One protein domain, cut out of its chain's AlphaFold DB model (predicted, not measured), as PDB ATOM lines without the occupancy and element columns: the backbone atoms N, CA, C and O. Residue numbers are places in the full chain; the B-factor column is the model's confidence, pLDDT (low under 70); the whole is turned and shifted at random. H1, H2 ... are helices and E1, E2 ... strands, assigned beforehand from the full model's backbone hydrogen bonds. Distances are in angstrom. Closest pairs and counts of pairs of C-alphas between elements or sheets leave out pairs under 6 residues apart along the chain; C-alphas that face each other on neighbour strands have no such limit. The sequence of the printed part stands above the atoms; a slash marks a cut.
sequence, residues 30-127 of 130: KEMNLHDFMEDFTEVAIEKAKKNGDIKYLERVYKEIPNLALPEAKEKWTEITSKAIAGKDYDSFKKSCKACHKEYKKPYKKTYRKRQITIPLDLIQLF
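Overview. This is residues 30 to 127 of the 130 residues of an uncharacterized protein of Leptospiraceae bacterium (UniProt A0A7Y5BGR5). Four helices, H1 to H4, stand in an up-and-down bundle, one at each corner of a rough square, and H4 ends in a kinked tail. A small ribbon of E1 and E2, with short H5 after it, lies along the side of the bundle made by H1 and H2, away from H3. The 98 printed residues run E1, H1, H2, H3, H4, E2, H5; E1 and E2 are antiparallel, and the class is mostly helix. The whole is compact, with a radius of gyration of the C-alphas of 12.6 A and spans of 37 by 25 by 17 A.

Along the chain. E1 is residues 30 to 32, with C-alpha 30 at (74.357, 157.072, 96.733). H1, residues 34 to 52, is 25.2 A long; H2, residues 55 to 68, 20.9 A; H3, residues 71 to 87, 25.4 A; H4, residues 90 to 110, 30.2 A, ending with C-alpha 110 at (94.079, 151.783, 104.011). E2 is residues 117 to 120 and H5 residues 121 to 125. H4 has a kink of 57 degrees near residue 104.

Arrangement. H1 and H2 form a helical hairpin; their closest C-alphas, Ala 49 and Ile 55, are 5.8 A apart. H2 and H3 touch at Pro 66 and Lys 74, C-alphas 5.1 A apart, at a shallow tilt of 11 degrees, opposite ways. H4 touches H3 with residues 92 to 100 alone, closest at the C-alphas of Ala 84 and Ser 92, 4.7 A. H4 touches H1, with C-alphas 46 and 90 closest at 6.5 A. H1 and H3 are apart. N 30 and O 119 are within hydrogen-bond range at 3.0 A. O i to N i+4 pairs are within range throughout H5, and in 13 of 15 in H1, 7 of 10 in H2, 11 of 13 in H3 and 13 of 17 in H4.

Size, cuts and confidence. The C-alphas farthest apart, Gly 53 and Lys 110, are 37.4 A apart. The printed part has no cut and no long link. Residues 108 to 109 and 125 to 127 have pLDDT under 70.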
ATOM      1  N   LYS A  30      73.368 155.995  96.570       83.81
ATOM      2  CA  LYS A  30      74.357 157.072  96.733       83.81
ATOM      3  C   LYS A  30      75.737 156.443  96.838       83.81
ATOM      4  O   LYS A  30      75.953 155.571  97.677       83.81
ATOM      5  N   GLU A  31      76.669 156.932  96.032       86.69
ATOM      6  CA  GLU A  31      78.075 156.569  96.164       86.69
ATOM      7  C   GLU A  31      78.670 157.240  97.398       86.69
ATOM      8  O   GLU A  31      78.729 158.468  97.498       86.69
ATOM      9  N   MET A  32      79.115 156.431  98.352       86.94
ATOM     10  CA  MET A  32      79.915 156.886  99.486       86.94
ATOM     11  C   MET A  32      80.748 155.731 100.027       86.94
ATOM     12  O   MET A  32      80.574 154.580  99.633       86.94
ATOM     13  N   ASN A  33      81.704 156.019 100.908       86.88
ATOM     14  CA  ASN A  33      82.427 154.942 101.571       86.88
ATOM     15  C   ASN A  33      81.614 154.418 102.774       86.88
ATOM     16  O   ASN A  33      80.808 155.140 103.361       86.88
ATOM     17  N   LEU A  34      81.829 153.150 103.146       84.00
ATOM     18  CA  LEU A  34      81.069 152.504 104.227       84.00
ATOM     19  C   LEU A  34      81.245 153.192 105.590       84.00
ATOM     20  O   LEU A  34      80.349 153.142 106.420       84.00
ATOM     21  N   HIS A  35      82.396 153.807 105.847       79.62
ATOM     22  CA  HIS A  35      82.639 154.486 107.119       79.62
ATOM     23  C   HIS A  35      81.858 155.783 107.220       79.62
ATOM     24  O   HIS A  35      81.190 155.977 108.220       79.62
ATOM     25  N   ASP A  36      81.920 156.625 106.192       79.31
ATOM     26  CA  ASP A  36      81.169 157.873 106.108       79.31
ATOM     27  C   ASP A  36      79.678 157.550 106.157       79.31
ATOM     28  O   ASP A  36      78.927 158.232 106.840       79.31
ATOM     29  N   PHE A  37      79.254 156.440 105.526       85.06
ATOM     30  CA  PHE A  37      77.898 155.940 105.705       85.06
ATOM     31  C   PHE A  37      77.638 155.682 107.182       85.06
ATOM     32  O   PHE A  37      76.727 156.277 107.718       85.06
ATOM     33  N   MET A  38      78.441 154.874 107.873       82.69
ATOM     34  CA  MET A  38      78.222 154.579 109.292       82.69
ATOM     35  C   MET A  38      78.306 155.803 110.216       82.69
ATOM     36  O   MET A  38      77.552 155.865 111.186       82.69
ATOM     37  N   GLU A  39      79.202 156.747 109.953       79.00
ATOM     38  CA  GLU A  39      79.387 157.966 110.743       79.00
ATOM     39  C   GLU A  39      78.175 158.891 110.599       79.00
ATOM     40  O   GLU A  39      77.544 159.221 111.603       79.00
ATOM     41  N   ASP A  40      77.779 159.195 109.362       78.56
ATOM     42  CA  ASP A  40      76.652 160.084 109.069       78.56
ATOM     43  C   ASP A  40      75.295 159.407 109.350       78.56
ATOM     44  O   ASP A  40      74.339 160.046 109.793       78.56
ATOM     45  N   PHE A  41      75.191 158.095 109.102       78.25
ATOM     46  CA  PHE A  41      73.962 157.310 109.255       78.25
ATOM     47  C   PHE A  41      73.590 157.147 110.720       78.25
ATOM     48  O   PHE A  41      72.436 157.349 111.092       78.25
ATOM     49  N   THR A  42      74.536 156.700 111.550       79.50
ATOM     50  CA  THR A  42      74.167 156.037 112.808       79.50
ATOM     51  C   THR A  42      73.525 156.994 113.799       79.50
ATOM     52  O   THR A  42      72.562 156.622 114.468       79.50
ATOM     53  N   GLU A  43      74.024 158.223 113.895       81.69
ATOM     54  CA  GLU A  43      73.460 159.217 114.807       81.69
ATOM     55  C   GLU A  43      72.047 159.620 114.375       81.69
ATOM     56  O   GLU A  43      71.092 159.418 115.130       81.69
ATOM     57  N   VAL A  44      71.892 160.046 113.120       82.81
ATOM     58  CA  VAL A  44      70.608 160.487 112.559       82.81
ATOM     59  C   VAL A  44      69.572 159.357 112.563       82.81
ATOM     60  O   VAL A  44      68.403 159.562 112.902       82.81
ATOM     61  N   ALA A  45      69.985 158.131 112.235       83.12
ATOM     62  CA  ALA A  45      69.109 156.968 112.234       83.12
ATOM     63  C   ALA A  45      68.622 156.610 113.641       83.12
ATOM     64  O   ALA A  45      67.439 156.307 113.815       83.12
ATOM     65  N   ILE A  46      69.501 156.662 114.648       86.00
ATOM     66  CA  ILE A  46      69.125 156.400 116.043       86.00
ATOM     67  C   ILE A  46      68.168 157.481 116.550       86.00
ATOM     68  O   ILE A  46      67.184 157.146 117.207       86.00
ATOM     69  N   GLU A  47      68.418 158.754 116.252       86.31
ATOM     70  CA  GLU A  47      67.529 159.850 116.653       86.31
ATOM     71  C   GLU A  47      66.136 159.726 116.030       86.31
ATOM     72  O   GLU A  47      65.130 159.799 116.743       86.31
ATOM     73  N   LYS A  48      66.056 159.453 114.722       82.19
ATOM     74  CA  LYS A  48      64.776 159.248 114.028       82.19
ATOM     75  C   LYS A  48      64.038 158.019 114.555       82.19
ATOM     76  O   LYS A  48      62.837 158.090 114.816       82.19
ATOM     77  N   ALA A  49      64.751 156.913 114.771       86.12
ATOM     78  CA  ALA A  49      64.179 155.701 115.348       86.12
ATOM     79  C   ALA A  49      63.620 155.959 116.753       86.12
ATOM     80  O   ALA A  49      62.495 155.559 117.033       86.12
ATOM     81  N   LYS A  50      64.348 156.700 117.602       86.94
ATOM     82  CA  LYS A  50      63.876 157.118 118.932       86.94
ATOM     83  C   LYS A  50      62.614 157.968 118.854       86.94
ATOM     84  O   LYS A  50      61.667 157.693 119.585       86.94
ATOM     85  N   LYS A  51      62.587 158.968 117.969       86.06
ATOM     86  CA  LYS A  51      61.434 159.862 117.778       86.06
ATOM     87  C   LYS A  51      60.182 159.104 117.326       86.06
ATOM     88  O   LYS A  51      59.086 159.430 117.767       86.06
ATOM     89  N   ASN A  52      60.355 158.088 116.483       83.69
ATOM     90  CA  ASN A  52      59.253 157.331 115.886       83.69
ATOM     91  C   ASN A  52      58.936 156.012 116.618       83.69
ATOM     92  O   ASN A  52      57.981 155.332 116.255       83.69
ATOM     93  N   GLY A  53      59.745 155.614 117.605       84.12
ATOM     94  CA  GLY A  53      59.643 154.305 118.256       84.12
ATOM     95  C   GLY A  53      59.944 153.110 117.337       84.12
ATOM     96  O   GLY A  53      59.578 151.983 117.669       84.12
ATOM     97  N   ASP A  54      60.592 153.321 116.185       84.62
ATOM     98  CA  ASP A  54      60.824 152.277 115.178       84.62
ATOM     99  C   ASP A  54      62.220 151.663 115.318       84.62
ATOM    100  O   ASP A  54      63.153 151.969 114.576       84.62
ATOM    101  N   ILE A  55      62.370 150.746 116.270       87.62
ATOM    102  CA  ILE A  55      63.621 149.996 116.417       87.62
ATOM    103  C   ILE A  55      63.862 149.014 115.262       87.62
ATOM    104  O   ILE A  55      65.008 148.722 114.917       87.62
ATOM    105  N   LYS A  56      62.789 148.543 114.610       87.69
ATOM    106  CA  LYS A  56      62.882 147.624 113.469       87.69
ATOM    107  C   LYS A  56      63.562 148.293 112.282       87.69
ATOM    108  O   LYS A  56      64.182 147.601 111.478       87.69
ATOM    109  N   TYR A  57      63.459 149.614 112.155       83.75
ATOM    110  CA  TYR A  57      64.237 150.373 111.180       83.75
ATOM    111  C   TYR A  57      65.742 150.186 111.383       83.75
ATOM    112  O   TYR A  57      66.432 149.801 110.437       83.75
ATOM    113  N   LEU A  58      66.237 150.362 112.611       87.38
ATOM    114  CA  LEU A  58      67.652 150.138 112.914       87.38
ATOM    115  C   LEU A  58      68.052 148.689 112.636       87.38
ATOM    116  O   LEU A  58      69.091 148.454 112.030       87.38
ATOM    117  N   GLU A  59      67.208 147.715 112.981       90.62
ATOM    118  CA  GLU A  59      67.482 146.309 112.663       90.62
ATOM    119  C   GLU A  59      67.616 146.051 111.157       90.62
ATOM    120  O   GLU A  59      68.513 145.311 110.752       90.62
ATOM    121  N   ARG A  60      66.742 146.635 110.326       88.31
ATOM    122  CA  ARG A  60      66.804 146.477 108.864       88.31
ATOM    123  C   ARG A  60      68.124 147.002 108.320       88.31
ATOM    124  O   ARG A  60      68.810 146.275 107.612       88.31
ATOM    125  N   VAL A  61      68.520 148.213 108.708       86.12
ATOM    126  CA  VAL A  61      69.772 148.783 108.201       86.12
ATOM    127  C   VAL A  61      70.983 148.000 108.701       86.12
ATOM    128  O   VAL A  61      71.884 147.682 107.928       86.12
ATOM    129  N   TYR A  62      70.983 147.601 109.972       89.81
ATOM    130  CA  TYR A  62      72.102 146.861 110.547       89.81
ATOM    131  C   TYR A  62      72.302 145.459 109.960       89.81
ATOM    132  O   TYR A  62      73.420 144.938 110.002       89.81
ATOM    133  N   LYS A  63      71.257 144.865 109.374       91.56
ATOM    134  CA  LYS A  63      71.359 143.611 108.613       91.56
ATOM    135  C   LYS A  63      72.053 143.783 107.263       91.56
ATOM    136  O   LYS A  63      72.687 142.836 106.810       91.56
ATOM    137  N   GLU A  64      71.986 144.968 106.659       89.62
ATOM    138  CA  GLU A  64      72.582 145.223 105.343       89.62
ATOM    139  C   GLU A  64      74.049 145.648 105.406       89.62
ATOM    140  O   GLU A  64      74.822 145.360 104.492       89.62
ATOM    141  N   ILE A  65      74.483 146.260 106.510       89.31
ATOM    142  CA  ILE A  65      75.870 146.718 106.690       89.31
ATOM    143  C   ILE A  65      76.924 145.636 106.350       89.31
ATOM    144  O   ILE A  65      77.881 145.952 105.638       89.31
ATOM    145  N   PRO A  66      76.804 144.360 106.779       91.38
ATOM    146  CA  PRO A  66      77.791 143.338 106.428       91.38
ATOM    147  C   PRO A  66      77.873 143.033 104.926       91.38
ATOM    148  O   PRO A  66      78.922 142.601 104.453       91.38
ATOM    149  N   ASN A  67      76.804 143.262 104.156       91.00
ATOM    150  CA  ASN A  67      76.814 143.091 102.698       91.00
ATOM    151  C   ASN A  67      77.593 144.208 101.990       91.00
ATOM    152  O   ASN A  67      78.130 143.999 100.905       91.00
ATOM    153  N   LEU A  68      77.707 145.368 102.635       87.94
ATOM    154  CA  LEU A  68      78.466 146.522 102.159       87.94
ATOM    155  C   LEU A  68      79.964 146.432 102.514       87.94
ATOM    156  O   LEU A  68      80.806 147.140 101.951       87.94
ATOM    157  N   ALA A  69      80.323 145.544 103.443       88.06
ATOM    158  CA  ALA A  69      81.692 145.332 103.889       88.06
ATOM    159  C   ALA A  69      82.596 144.714 102.806       88.06
ATOM    160  O   ALA A  69      82.166 144.354 101.710       88.06
ATOM    161  N   LEU A  70      83.898 144.646 103.094       86.75
ATOM    162  CA  LEU A  70      84.818 143.818 102.319       86.75
ATOM    163  C   LEU A  70      84.540 142.338 102.628       86.75
ATOM    164  O   LEU A  70      84.203 142.042 103.781       86.75
ATOM    165  N   PRO A  71      84.696 141.414 101.663       87.81
ATOM    166  CA  PRO A  71      84.455 139.988 101.883       87.81
ATOM    167  C   PRO A  71      85.181 139.436 103.116       87.81
ATOM    168  O   PRO A  71      84.565 138.794 103.961       87.81
ATOM    169  N   GLU A  72      86.457 139.780 103.278       86.25
ATOM    170  CA  GLU A  72      87.313 139.360 104.392       86.25
ATOM    171  C   GLU A  72      86.907 139.951 105.749       86.25
ATOM    172  O   GLU A  72      87.279 139.433 106.797       86.25
ATOM    173  N   ALA A  73      86.137 141.040 105.751       86.81
ATOM    174  CA  ALA A  73      85.664 141.695 106.963       86.81
ATOM    175  C   ALA A  73      84.203 141.349 107.287       86.81
ATOM    176  O   ALA A  73      83.739 141.676 108.382       86.81
ATOM    177  N   LYS A  74      83.476 140.710 106.360       90.31
ATOM    178  CA  LYS A  74      82.029 140.464 106.450       90.31
ATOM    179  C   LYS A  74      81.633 139.729 107.727       90.31
ATOM    180  O   LYS A  74      80.654 140.110 108.366       90.31
ATOM    181  N   GLU A  75      82.403 138.725 108.132       91.88
ATOM    182  CA  GLU A  75      82.167 137.977 109.373       91.88
ATOM    183  C   GLU A  75      82.210 138.893 110.602       91.88
ATOM    184  O   GLU A  75      81.287 138.913 111.416       91.88
ATOM    185  N   LYS A  76      83.240 139.737 110.693       89.88
ATOM    186  CA  LYS A  76      83.427 140.635 111.832       89.88
ATOM    187  C   LYS A  76      82.387 141.759 111.867       89.88
ATOM    188  O   LYS A  76      81.883 142.094 112.940       89.88
ATOM    189  N   TRP A  77      81.983 142.272 110.703       90.19
ATOM    190  CA  TRP A  77      80.830 143.170 110.592       90.19
ATOM    191  C   TRP A  77      79.542 142.499 111.065       90.19
ATOM    192  O   TRP A  77      78.796 143.102 111.834       90.19
ATOM    193  N   THR A  78      79.317 141.243 110.675       93.25
ATOM    194  CA  THR A  78      78.140 140.461 111.080       93.25
ATOM    195  C   THR A  78      78.104 140.253 112.593       93.25
ATOM    196  O   THR A  78      77.050 140.416 113.206       93.25
ATOM    197  N   GLU A  79      79.242 139.954 113.224       93.56
ATOM    198  CA  GLU A  79      79.345 139.820 114.682       93.56
ATOM    199  C   GLU A  79      78.944 141.125 115.394       93.56
ATOM    200  O   GLU A  79      78.156 141.112 116.345       93.56
ATOM    201  N   ILE A  80      79.472 142.263 114.930       91.00
ATOM    202  CA  ILE A  80      79.227 143.579 115.535       91.00
ATOM    203  C   ILE A  80      77.755 143.980 115.393       91.00
ATOM    204  O   ILE A  80      77.141 144.405 116.377       91.00
ATOM    205  N   THR A  81      77.175 143.840 114.199       91.81
ATOM    206  CA  THR A  81      75.787 144.246 113.949       91.81
ATOM    207  C   THR A  81      74.783 143.293 114.593       91.81
ATOM    208  O   THR A  81      73.777 143.751 115.132       91.81
ATOM    209  N   SER A  82      75.074 141.990 114.656       93.50
ATOM    210  CA  SER A  82      74.206 141.016 115.337       93.50
ATOM    211  C   SER A  82      74.110 141.282 116.839       93.50
ATOM    212  O   SER A  82      73.023 141.183 117.408       93.50
ATOM    213  N   LYS A  83      75.211 141.690 117.488       92.31
ATOM    214  CA  LYS A  83      75.192 142.100 118.904       92.31
ATOM    215  C   LYS A  83      74.319 143.334 119.138       92.31
ATOM    216  O   LYS A  83      73.631 143.395 120.151       92.31
ATOM    217  N   ALA A  84      74.321 144.289 118.205       90.62
ATOM    218  CA  ALA A  84      73.447 145.459 118.278       90.62
ATOM    219  C   ALA A  84      71.967 145.066 118.200       90.62
ATOM    220  O   ALA A  84      71.177 145.457 119.056       90.62
ATOM    221  N   ILE A  85      71.623 144.243 117.205       92.00
ATOM    222  CA  ILE A  85      70.256 143.762 116.964       92.00
ATOM    223  C   ILE A  85      69.745 142.952 118.163       92.00
ATOM    224  O   ILE A  85      68.609 143.135 118.591       92.00
ATOM    225  N   ALA A  86      70.583 142.089 118.743       93.00
ATOM    226  CA  ALA A  86      70.211 141.263 119.890       93.00
ATOM    227  C   ALA A  86      69.864 142.081 121.145       93.00
ATOM    228  O   ALA A  86      69.011 141.654 121.921       93.00
ATOM    229  N   GLY A  87      70.493 143.248 121.329       88.81
ATOM    230  CA  GLY A  87      70.210 144.140 122.455       88.81
ATOM    231  C   GLY A  87      68.794 144.717 122.433       88.81
ATOM    232  O   GLY A  87      68.219 144.954 123.491       88.81
ATOM    233  N   LYS A  88      68.196 144.873 121.239       87.69
ATOM    234  CA  LYS A  88      66.850 145.449 121.049       87.69
ATOM    235  C   LYS A  88      66.666 146.785 121.777       87.69
ATOM    236  O   LYS A  88      65.577 147.113 122.242       87.69
ATOM    237  N   ASP A  89      67.732 147.575 121.843       89.12
ATOM    238  CA  ASP A  89      67.739 148.896 122.456       89.12
ATOM    239  C   ASP A  89      68.656 149.853 121.679       89.12
ATOM    240  O   ASP A  89      69.617 149.443 121.024       89.12
ATOM    241  N   TYR A  90      68.366 151.152 121.754       87.19
ATOM    242  CA  TYR A  90      69.114 152.181 121.028       87.19
ATOM    243  C   TYR A  90      70.583 152.301 121.462       87.19
ATOM    244  O   TYR A  90      71.437 152.681 120.652       87.19
ATOM    245  N   ASP A  91      70.900 151.988 122.719       88.31
ATOM    246  CA  ASP A  91      72.266 152.078 123.230       88.31
ATOM    247  C   ASP A  91      73.141 150.955 122.667       88.31
ATOM    248  O   ASP A  91      74.325 151.181 122.408       88.31
ATOM    249  N   SER A  92      72.580 149.777 122.405       88.00
ATOM    250  CA  SER A  92      73.259 148.670 121.729       88.00
ATOM    251  C   SER A  92      73.654 149.034 120.295       88.00
ATOM    252  O   SER A  92      74.805 148.811 119.901       88.00
ATOM    253  N   PHE A  93      72.781 149.715 119.543       86.62
ATOM    254  CA  PHE A  93      73.137 150.274 118.231       86.62
ATOM    255  C   PHE A  93      74.252 151.326 118.345       86.62
ATOM    256  O   PHE A  93      75.268 151.224 117.650       86.62
ATOM    257  N   LYS A  94      74.170 152.258 119.305       85.38
ATOM    258  CA  LYS A  94      75.223 153.270 119.528       85.38
ATOM    259  C   LYS A  94      76.573 152.652 119.922       85.38
ATOM    260  O   LYS A  94      77.628 153.081 119.446       85.38
ATOM    261  N   LYS A  95      76.570 151.629 120.781       86.06
ATOM    262  CA  LYS A  95      77.778 150.898 121.205       86.06
ATOM    263  C   LYS A  95      78.428 150.156 120.041       86.06
ATOM    264  O   LYS A  95      79.655 150.155 119.943       86.06
ATOM    265  N   SER A  96      77.638 149.577 119.142       85.62
ATOM    266  CA  SER A  96      78.173 148.868 117.976       85.62
ATOM    267  C   SER A  96      78.901 149.792 116.994       85.62
ATOM    268  O   SER A  96      79.946 149.408 116.477       85.62
ATOM    269  N   CYS A  97      78.454 151.043 116.827       79.88
ATOM    270  CA  CYS A  97      79.172 152.043 116.032       79.88
ATOM    271  C   CYS A  97      80.554 152.340 116.622       79.88
ATOM    272  O   CYS A  97      81.559 152.347 115.912       79.88
ATOM    273  N   LYS A  98      80.639 152.489 117.953       81.38
ATOM    274  CA  LYS A  98      81.927 152.644 118.648       81.38
ATOM    275  C   LYS A  98      82.821 151.413 118.475       81.38
ATOM    276  O   LYS A  98      84.024 151.566 118.264       81.38
ATOM    277  N   ALA A  99      82.251 150.210 118.561       83.75
ATOM    278  CA  ALA A  99      82.983 148.963 118.352       83.75
ATOM    279  C   ALA A  99      83.528 148.865 116.918       83.75
ATOM    280  O   ALA A  99      84.714 148.606 116.738       83.75
ATOM    281  N   CYS A 100      82.698 149.172 115.920       82.75
ATOM    282  CA  CYS A 100      83.082 149.251 114.514       82.75
ATOM    283  C   CYS A 100      84.208 150.269 114.287       82.75
ATOM    284  O   CYS A 100      85.243 149.932 113.714       82.75
ATOM    285  N   HIS A 101      84.055 151.497 114.788       80.19
ATOM    286  CA  HIS A 101      85.074 152.534 114.638       80.19
ATOM    287  C   HIS A 101      86.402 152.125 115.293       80.19
ATOM    288  O   HIS A 101      87.465 152.384 114.737       80.19
ATOM    289  N   LYS A 102      86.372 151.430 116.440       85.00
ATOM    290  CA  LYS A 102      87.581 150.901 117.093       85.00
ATOM    291  C   LYS A 102      88.243 149.791 116.271       85.00
ATOM    292  O   LYS A 102      89.454 149.856 116.064       85.00
ATOM    293  N   GLU A 103      87.465 148.812 115.817       83.62
ATOM    294  CA  GLU A 103      87.941 147.652 115.053       83.62
ATOM    295  C   GLU A 103      88.560 148.084 113.718       83.62
ATOM    296  O   GLU A 103      89.688 147.724 113.375       83.62
ATOM    297  N   TYR A 104      87.854 148.946 112.989       78.88
ATOM    298  CA  TYR A 104      88.218 149.302 111.626       78.88
ATOM    299  C   TYR A 104      88.997 150.611 111.504       78.88
ATOM    300  O   TYR A 104      89.370 150.959 110.392       78.88
ATOM    301  N   LYS A 105      89.376 151.299 112.592       79.38
ATOM    302  CA  LYS A 105      90.148 152.565 112.534       79.38
ATOM    303  C   LYS A 105      91.389 152.503 111.632       79.38
ATOM    304  O   LYS A 105      91.682 153.445 110.894       79.38
ATOM    305  N   LYS A 106      92.164 151.415 111.730       78.19
ATOM    306  CA  LYS A 106      93.406 151.212 110.957       78.19
ATOM    307  C   LYS A 106      93.137 150.643 109.554       78.19
ATOM    308  O   LYS A 106      93.658 151.234 108.605       78.19
ATOM    309  N   PRO A 107      92.343 149.561 109.388       73.19
ATOM    310  CA  PRO A 107      91.932 149.078 108.068       73.19
ATOM    311  C   PRO A 107      91.254 150.164 107.230       73.19
ATOM    312  O   PRO A 107      91.557 150.302 106.050       73.19
ATOM    313  N   TYR A 108      90.424 151.006 107.852       69.19
ATOM    314  CA  TYR A 108      89.650 152.044 107.179       69.19
ATOM    315  C   TYR A 108      90.517 152.984 106.345       69.19
ATOM    316  O   TYR A 108      90.282 153.159 105.150       69.19
ATOM    317  N   LYS A 109      91.574 153.534 106.953       69.81
ATOM    318  CA  LYS A 109      92.482 154.466 106.270       69.81
ATOM    319  C   LYS A 109      93.184 153.839 105.063       69.81
ATOM    320  O   LYS A 109      93.591 154.572 104.164       69.81
ATOM    321  N   LYS A 110      93.357 152.514 105.057       73.88
ATOM    322  CA  LYS A 110      94.079 151.783 104.011       73.88
ATOM    323  C   LYS A 110      93.158 151.294 102.895       73.88
ATOM    324  O   LYS A 110      93.530 151.430 101.734       73.88
ATOM    325  N   THR A 111      91.988 150.753 103.232       72.38
ATOM    326  CA  THR A 111      91.111 150.054 102.279       72.38
ATOM    327  C   THR A 111      89.764 150.747 102.099       72.38
ATOM    328  O   THR A 111      89.422 151.141 100.988       72.38
ATOM    329  N   TYR A 112      89.009 150.966 103.175       70.06
ATOM    330  CA  TYR A 112      87.636 151.468 103.069       70.06
ATOM    331  C   TYR A 112      87.529 152.930 102.625       70.06
ATOM    332  O   TYR A 112      86.647 153.234 101.834       70.06
ATOM    333  N   ARG A 113      88.428 153.833 103.047       71.56
ATOM    334  CA  ARG A 113      88.368 155.263 102.670       71.56
ATOM    335  C   ARG A 113      88.392 155.483 101.151       71.56
ATOM    336  O   ARG A 113      87.847 156.461 100.659       71.56
ATOM    337  N   LYS A 114      89.060 154.591 100.414       77.44
ATOM    338  CA  LYS A 114      89.203 154.678  98.953       77.44
ATOM    339  C   LYS A 114      88.154 153.863  98.197       77.44
ATOM    340  O   LYS A 114      88.022 154.038  96.991       77.44
ATOM    341  N   ARG A 115      87.435 152.966  98.880       82.81
ATOM    342  CA  ARG A 115      86.413 152.114  98.276       82.81
ATOM    343  C   ARG A 115      85.070 152.828  98.348       82.81
ATOM    344  O   ARG A 115      84.424 152.831  99.395       82.81
ATOM    345  N   GLN A 116      84.665 153.413  97.229       86.50
ATOM    346  CA  GLN A 116      83.280 153.819  97.045       86.50
ATOM    347  C   GLN A 116      82.421 152.569  96.876       86.50
ATOM    348  O   GLN A 116      82.828 151.597  96.233       86.50
ATOM    349  N   ILE A 117      81.280 152.577  97.547       86.31
ATOM    350  CA  ILE A 117      80.245 151.573  97.408       86.31
ATOM    351  C   ILE A 117      78.937 152.290  97.109       86.31
ATOM    352  O   ILE A 117      78.655 153.363  97.651       86.31
ATOM    353  N   THR A 118      78.112 151.646  96.300       88.56
ATOM    354  CA  THR A 118      76.735 152.067  96.125       88.56
ATOM    355  C   THR A 118      75.960 151.692  97.375       88.56
ATOM    356  O   THR A 118      75.711 150.512  97.629       88.56
ATOM    357  N   ILE A 119      75.574 152.688  98.167       84.75
ATOM    358  CA  ILE A 119      74.626 152.473  99.253       84.75
ATOM    359  C   ILE A 119      73.219 152.455  98.641       84.75
ATOM    360  O   ILE A 119      72.845 153.440  97.995       84.75
ATOM    361  N   PRO A 120      72.437 151.381  98.829       83.62
ATOM    362  CA  PRO A 120      71.065 151.296  98.341       83.62
ATOM    363  C   PRO A 120      70.198 152.482  98.793       83.62
ATOM    364  O   PRO A 120      70.271 152.915  99.947       83.62
ATOM    365  N   LEU A 121      69.380 153.038  97.890       79.75
ATOM    366  CA  LEU A 121      68.525 154.181  98.218       79.75
ATOM    367  C   LEU A 121      67.509 153.832  99.290       79.75
ATOM    368  O   LEU A 121      67.226 154.701 100.082       79.75
ATOM    369  N   ASP A 122      66.991 152.619  99.405       77.31
ATOM    370  CA  ASP A 122      66.077 152.260 100.497       77.31
ATOM    371  C   ASP A 122      66.707 152.458 101.889       77.31
ATOM    372  O   ASP A 122      66.008 152.843 102.825       77.31
ATOM    373  N   LEU A 123      68.033 152.318 102.012       75.88
ATOM    374  CA  LEU A 123      68.769 152.625 103.243       75.88
ATOM    375  C   LEU A 123      68.947 154.134 103.476       75.88
ATOM    376  O   LEU A 123      69.097 154.553 104.622       75.88
ATOM    377  N   ILE A 124      68.940 154.950 102.410       72.38
ATOM    378  CA  ILE A 124      69.236 156.396 102.474       72.38
ATOM    379  C   ILE A 124      67.997 157.286 102.319       72.38
ATOM    380  O   ILE A 124      67.927 158.401 102.817       72.38
ATOM    381  N   GLN A 125      66.996 156.839 101.587       64.19
ATOM    382  CA  GLN A 125      65.772 157.558 101.257       64.19
ATOM    383  C   GLN A 125      64.929 157.752 102.518       64.19
ATOM    384  O   GLN A 125      64.263 158.770 102.657       64.19
ATOM    385  N   LEU A 126      65.130 156.890 103.517       54.88
ATOM    386  CA  LEU A 126      64.664 157.070 104.889       54.88
ATOM    387  C   LEU A 126      65.271 158.308 105.600       54.88
ATOM    388  O   LEU A 126      64.719 158.735 106.616       54.88
ATOM    389  N   PHE A 127      66.325 158.942 105.060       52.12
ATOM    390  CA  PHE A 127      66.841 160.261 105.480       52.12
ATOM    391  C   PHE A 127      66.221 161.451 104.754       52.12
ATOM    392  O   PHE A 127      66.321 162.560 105.264       52.12
TER     393      PHE A 127